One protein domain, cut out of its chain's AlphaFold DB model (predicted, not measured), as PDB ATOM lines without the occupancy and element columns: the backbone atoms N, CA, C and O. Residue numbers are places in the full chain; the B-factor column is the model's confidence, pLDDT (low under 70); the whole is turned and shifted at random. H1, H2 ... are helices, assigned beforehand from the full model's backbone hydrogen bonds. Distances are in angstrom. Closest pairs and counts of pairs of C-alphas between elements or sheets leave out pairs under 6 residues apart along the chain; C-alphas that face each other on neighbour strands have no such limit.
ATOM      1  N   PHE A  12      15.560  66.328 149.215       79.75
ATOM      2  CA  PHE A  12      15.807  65.253 150.174       79.75
ATOM      3  C   PHE A  12      16.443  65.756 151.477       79.75
ATOM      4  O   PHE A  12      16.087  65.255 152.541       79.75
ATOM      5  N   GLU A  13      17.337  66.746 151.410       81.75
ATOM      6  CA  GLU A  13      17.873  67.414 152.606       81.75
ATOM      7  C   GLU A  13      16.763  68.176 153.351       81.75
ATOM      8  O   GLU A  13      16.572  67.949 154.545       81.75
ATOM      9  N   ASP A  14      15.939  68.953 152.636       85.12
ATOM     10  CA  ASP A  14      14.790  69.676 153.207       85.12
ATOM     11  C   ASP A  14      13.762  68.708 153.842       85.12
ATOM     12  O   ASP A  14      13.134  69.009 154.858       85.12
ATOM     13  N   PHE A  15      13.589  67.513 153.264       80.75
ATOM     14  CA  PHE A  15      12.714  66.462 153.792       80.75
ATOM     15  C   PHE A  15      13.291  65.790 155.049       80.75
ATOM     16  O   PHE A  15      12.539  65.453 155.968       80.75
ATOM     17  N   LYS A  16      14.618  65.612 155.120       76.75
ATOM     18  CA  LYS A  16      15.311  65.037 156.285       76.75
ATOM     19  C   LYS A  16      15.203  65.942 157.517       76.75
ATOM     20  O   LYS A  16      15.173  65.434 158.634       76.75
ATOM     21  N   GLU A  17      15.105  67.256 157.321       79.81
ATOM     22  CA  GLU A  17      14.872  68.214 158.410       79.81
ATOM     23  C   GLU A  17      13.454  68.127 158.997       79.81
ATOM     24  O   GLU A  17      13.258  68.411 160.177       79.81
ATOM     25  N   GLN A  18      12.462  67.709 158.206       81.19
ATOM     26  CA  GLN A  18      11.055  67.697 158.627       81.19
ATOM     27  C   GLN A  18      10.627  66.394 159.309       81.19
ATOM     28  O   GLN A  18       9.686  66.397 160.102       81.19
ATOM     29  N   ILE A  19      11.289  65.275 159.009       70.25
ATOM     30  CA  ILE A  19      10.957  63.964 159.575       70.25
ATOM     31  C   ILE A  19      12.258  63.288 160.016       70.25
ATOM     32  O   ILE A  19      13.134  63.087 159.175       70.25
ATOM     33  N   PRO A  20      12.410  62.891 161.296       69.38
ATOM     34  CA  PRO A  20      13.600  62.182 161.754       69.38
ATOM     35  C   PRO A  20      13.647  60.791 161.109       69.38
ATOM     36  O   PRO A  20      13.030  59.835 161.574       69.38
ATOM     37  N   VAL A  21      14.361  60.690 159.991       68.81
ATOM     38  CA  VAL A  21      14.613  59.427 159.299       68.81
ATOM     39  C   VAL A  21      15.797  58.735 159.967       68.81
ATOM     40  O   VAL A  21      16.866  59.324 160.111       68.81
ATOM     41  N   GLU A  22      15.622  57.467 160.335       77.19
ATOM     42  CA  GLU A  22      16.676  56.616 160.891       77.19
ATOM     43  C   GLU A  22      17.923  56.618 159.973       77.19
ATOM     44  O   GLU A  22      17.821  56.370 158.764       77.19
ATOM     45  N   ASP A  23      19.105  56.916 160.527       72.88
ATOM     46  CA  ASP A  23      20.318  57.302 159.771       72.88
ATOM     47  C   ASP A  23      20.776  56.261 158.720       72.88
ATOM     48  O   ASP A  23      21.371  56.586 157.681       72.88
ATOM     49  N   GLY A  24      20.430  54.986 158.931       77.44
ATOM     50  CA  GLY A  24      20.705  53.896 157.990       77.44
ATOM     51  C   GLY A  24      19.921  53.989 156.675       77.44
ATOM     52  O   GLY A  24      20.412  53.558 155.624       77.44
ATOM     53  N   THR A  25      18.728  54.584 156.696       75.50
ATOM     54  CA  THR A  25      17.838  54.677 155.530       75.50
ATOM     55  C   THR A  25      18.238  55.840 154.623       75.50
ATOM     56  O   THR A  25      18.361  55.655 153.410       75.50
ATOM     57  N   ALA A  26      18.573  57.000 155.198       74.69
ATOM     58  CA  ALA A  26      19.065  58.158 154.445       74.69
ATOM     59  C   ALA A  26      20.360  57.832 153.672       74.69
ATOM     60  O   ALA A  26      20.491  58.139 152.483       74.69
ATOM     61  N   THR A  27      21.282  57.103 154.308       77.06
ATOM     62  CA  THR A  27      22.546  56.679 153.686       77.06
ATOM     63  C   THR A  27      22.320  55.728 152.503       77.06
ATOM     64  O   THR A  27      22.985  55.838 151.466       77.06
ATOM     65  N   LYS A  28      21.347  54.810 152.605       80.75
ATOM     66  CA  LYS A  28      20.979  53.894 151.509       80.75
ATOM     67  C   LYS A  28      20.357  54.626 150.318       80.75
ATOM     68  O   LYS A  28      20.702  54.294 149.177       80.75
ATOM     69  N   VAL A  29      19.496  55.614 150.570       76.06
ATOM     70  CA  VAL A  29      18.853  56.426 149.523       76.06
ATOM     71  C   VAL A  29      19.888  57.279 148.789       76.06
ATOM     72  O   VAL A  29      19.970  57.211 147.560       76.06
ATOM     73  N   MET A  30      20.780  57.964 149.510       76.00
ATOM     74  CA  MET A  30      21.856  58.750 148.892       76.00
ATOM     75  C   MET A  30      22.833  57.886 148.086       76.00
ATOM     76  O   MET A  30      23.256  58.268 146.990       76.00
ATOM     77  N   LYS A  31      23.139  56.670 148.559       84.50
ATOM     78  CA  LYS A  31      23.929  55.698 147.789       84.50
ATOM     79  C   LYS A  31      23.232  55.308 146.478       84.50
ATOM     80  O   LYS A  31      23.897  55.252 145.444       84.50
ATOM     81  N   HIS A  32      21.913  55.093 146.491       76.44
ATOM     82  CA  HIS A  32      21.140  54.777 145.281       76.44
ATOM     83  C   HIS A  32      21.086  55.950 144.297       76.44
ATOM     84  O   HIS A  32      21.302  55.741 143.101       76.44
ATOM     85  N   ILE A  33      20.891  57.181 144.780       74.12
ATOM     86  CA  ILE A  33      20.914  58.397 143.947       74.12
ATOM     87  C   ILE A  33      22.286  58.550 143.271       74.12
ATOM     88  O   ILE A  33      22.375  58.729 142.054       74.12
ATOM     89  N   LYS A  34      23.379  58.369 144.023       78.00
ATOM     90  CA  LYS A  34      24.750  58.488 143.497       78.00
ATOM     91  C   LYS A  34      25.090  57.400 142.466       78.00
ATOM     92  O   LYS A  34      25.711  57.695 141.442       78.00
ATOM     93  N   ILE A  35      24.657  56.154 142.691       81.62
ATOM     94  CA  ILE A  35      24.823  55.047 141.729       81.62
ATOM     95  C   ILE A  35      24.015  55.304 140.449       81.62
ATOM     96  O   ILE A  35      24.531  55.109 139.341       81.62
ATOM     97  N   ARG A  36      22.772  55.784 140.578       74.06
ATOM     98  CA  ARG A  36      21.914  56.118 139.434       74.06
ATOM     99  C   ARG A  36      22.534  57.233 138.588       74.06
ATOM    100  O   ARG A  36      22.645  57.068 137.373       74.06
ATOM    101  N   ASN A  37      23.051  58.287 139.216       73.19
ATOM    102  CA  ASN A  37      23.689  59.400 138.507       73.19
ATOM    103  C   ASN A  37      24.985  59.005 137.806       73.19
ATOM    104  O   ASN A  37      25.205  59.393 136.657       73.19
ATOM    105  N   ASN A  38      25.812  58.165 138.427       75.06
ATOM    106  CA  ASN A  38      27.003  57.639 137.762       75.06
ATOM    107  C   ASN A  38      26.652  56.748 136.563       75.06
ATOM    108  O   ASN A  38      27.318  56.826 135.531       75.06
ATOM    109  N   THR A  39      25.587  55.949 136.658       74.06
ATOM    110  CA  THR A  39      25.101  55.132 135.537       74.06
ATOM    111  C   THR A  39      24.585  56.004 134.389       74.06
ATOM    112  O   THR A  39      24.940  55.767 133.236       74.06
ATOM    113  N   ILE A  40      23.812  57.057 134.682       72.25
ATOM    114  CA  ILE A  40      23.318  58.006 133.668       72.25
ATOM    115  C   ILE A  40      24.484  58.757 133.011       72.25
ATOM    116  O   ILE A  40      24.518  58.885 131.789       72.25
ATOM    117  N   ARG A  41      25.477  59.202 133.791       74.00
ATOM    118  CA  ARG A  41      26.665  59.889 133.264       74.00
ATOM    119  C   ARG A  41      27.502  58.976 132.368       74.00
ATOM    120  O   ARG A  41      27.901  59.408 131.293       74.00
ATOM    121  N   ARG A  42      27.718  57.714 132.761       73.25
ATOM    122  CA  ARG A  42      28.405  56.716 131.921       73.25
ATOM    123  C   ARG A  42      27.637  56.432 130.633       73.25
ATOM    124  O   ARG A  42      28.258  56.413 129.578       73.25
ATOM    125  N   LYS A  43      26.307  56.293 130.698       72.62
ATOM    126  CA  LYS A  43      25.465  56.143 129.500       72.62
ATOM    127  C   LYS A  43      25.584  57.351 128.575       72.62
ATOM    128  O   LYS A  43      25.812  57.150 127.393       72.62
ATOM    129  N   ARG A  44      25.525  58.580 129.107       73.81
ATOM    130  CA  ARG A  44      25.692  59.811 128.316       73.81
ATOM    131  C   ARG A  44      27.069  59.907 127.662       73.81
ATOM    132  O   ARG A  44      27.143  60.225 126.484       73.81
ATOM    133  N   ILE A  45      28.143  59.614 128.398       76.50
ATOM    134  CA  ILE A  45      29.510  59.615 127.852       76.50
ATOM    135  C   ILE A  45      29.650  58.545 126.764       76.50
ATOM    136  O   ILE A  45      30.197  58.831 125.706       76.50
ATOM    137  N   PHE A  46      29.110  57.345 126.988       75.19
ATOM    138  CA  PHE A  46      29.129  56.272 125.997       75.19
ATOM    139  C   PHE A  46      28.342  56.644 124.735       75.19
ATOM    140  O   PHE A  46      28.865  56.503 123.636       75.19
ATOM    141  N   THR A  47      27.130  57.194 124.868       72.31
ATOM    142  CA  THR A  47      26.344  57.653 123.713       72.31
ATOM    143  C   THR A  47      27.031  58.796 122.978       72.31
ATOM    144  O   THR A  47      27.063  58.782 121.756       72.31
ATOM    145  N   LEU A  48      27.628  59.758 123.692       78.19
ATOM    146  CA  LEU A  48      28.333  60.874 123.061       78.19
ATOM    147  C   LEU A  48      29.576  60.381 122.311       78.19
ATOM    148  O   LEU A  48      29.801  60.781 121.176       78.19
ATOM    149  N   SER A  49      30.343  59.471 122.922       73.56
ATOM    150  CA  SER A  49      31.492  58.825 122.287       73.56
ATOM    151  C   SER A  49      31.069  58.054 121.044       73.56
ATOM    152  O   SER A  49      31.714  58.200 120.015       73.56
ATOM    153  N   MET A  50      29.984  57.276 121.123       77.06
ATOM    154  CA  MET A  50      29.459  56.497 120.002       77.06
ATOM    155  C   MET A  50      29.023  57.408 118.851       77.06
ATOM    156  O   MET A  50      29.403  57.155 117.709       77.06
ATOM    157  N   VAL A  51      28.293  58.489 119.152       76.31
ATOM    158  CA  VAL A  51      27.895  59.504 118.166       76.31
ATOM    159  C   VAL A  51      29.129  60.135 117.532       76.31
ATOM    160  O   VAL A  51      29.198  60.190 116.313       76.31
ATOM    161  N   LEU A  52      30.138  60.523 118.319       78.75
ATOM    162  CA  LEU A  52      31.357  61.140 117.795       78.75
ATOM    163  C   LEU A  52      32.138  60.186 116.879       78.75
ATOM    164  O   LEU A  52      32.554  60.582 115.792       78.75
ATOM    165  N   THR A  53      32.301  58.919 117.281       71.00
ATOM    166  CA  THR A  53      32.931  57.902 116.426       71.00
ATOM    167  C   THR A  53      32.130  57.653 115.160       71.00
ATOM    168  O   THR A  53      32.725  57.534 114.097       71.00
ATOM    169  N   LEU A  54      30.798  57.620 115.241       71.81
ATOM    170  CA  LEU A  54      29.941  57.433 114.076       71.81
ATOM    171  C   LEU A  54      30.039  58.637 113.131       71.81
ATOM    172  O   LEU A  54      30.202  58.449 111.931       71.81
ATOM    173  N   SER A  55      30.040  59.863 113.660       72.62
ATOM    174  CA  SER A  55      30.249  61.090 112.886       72.62
ATOM    175  C   SER A  55      31.618  61.114 112.210       72.62
ATOM    176  O   SER A  55      31.707  61.478 111.042       72.62
ATOM    177  N   PHE A  56      32.677  60.684 112.902       75.12
ATOM    178  CA  PHE A  56      34.016  60.593 112.321       75.12
ATOM    179  C   PHE A  56      34.097  59.515 111.233       75.12
ATOM    180  O   PHE A  56      34.680  59.750 110.176       75.12
ATOM    181  N   LEU A  57      33.461  58.358 111.447       68.00
ATOM    182  CA  LEU A  57      33.379  57.294 110.446       68.00
ATOM    183  C   LEU A  57      32.623  57.771 109.196       68.00
ATOM    184  O   LEU A  57      33.076  57.540 108.076       68.00
ATOM    185  N   ILE A  58      31.518  58.498 109.388       69.62
ATOM    186  CA  ILE A  58      30.741  59.122 108.311       69.62
ATOM    187  C   ILE A  58      31.600  60.155 107.568       69.62
ATOM    188  O   ILE A  58      31.670  60.106 106.339       69.62
ATOM    189  N   ALA A  59      32.315  61.027 108.284       71.00
ATOM    190  CA  ALA A  59      33.193  62.034 107.688       71.00
ATOM    191  C   ALA A  59      34.314  61.396 106.851       71.00
ATOM    192  O   ALA A  59      34.510  61.771 105.698       71.00
ATOM    193  N   MET A  60      34.988  60.367 107.365       70.62
ATOM    194  CA  MET A  60      36.029  59.655 106.611       70.62
ATOM    195  C   MET A  60      35.455  58.906 105.399       70.62
ATOM    196  O   MET A  60      36.055  58.906 104.324       70.62
TER     197      MET A  60
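Overview. This is residues 12 to 60 of the 472 residues of the protein "DUF5666 domain-containing protein" of Caldisericum sp. CG2_30_36_11 (UniProt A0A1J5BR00). One long, straight helix, H2, makes nearly the whole length, and a short helix, H1, folds back beside its first turns, giving a hook with a small gap between its arms. The printed part has 49 residues with two named helices, H1 then H2, and no named strand; the class is all helix. It is extended, a rod spanning 60 by 17 by 5 A, with a radius of gyration of the C-alphas of 18.8 A.

Arrangement. H1, residues 12 to 18, and H2, residues 23 to 60, are near each other, with 6 pairs of C-alphas within 10 A and the closest at 8.0 A. A tight link of 4 residues joins them. Residues 31 to 60 of H2 stand free. In H2 every O i to N i+4 pair is within hydrogen-bond range; in H1, 2 of 3 are.

Along the chain. H1 begins at C-alpha 12 (15.807, 65.253, 150.174) and measures 10.0 A. H2 runs 55.5 A from C-alpha 23 (20.318, 57.302, 159.771) to C-alpha 60 (36.029, 59.655, 106.611).

Size, cuts and confidence. The C-alphas farthest apart, of Pro 20 and Met 60, are 59.6 A apart. The printed part has no cut. Mean pLDDT of the printed part is 75.4, with residues 20 to 21 and 57 to 58 under 70.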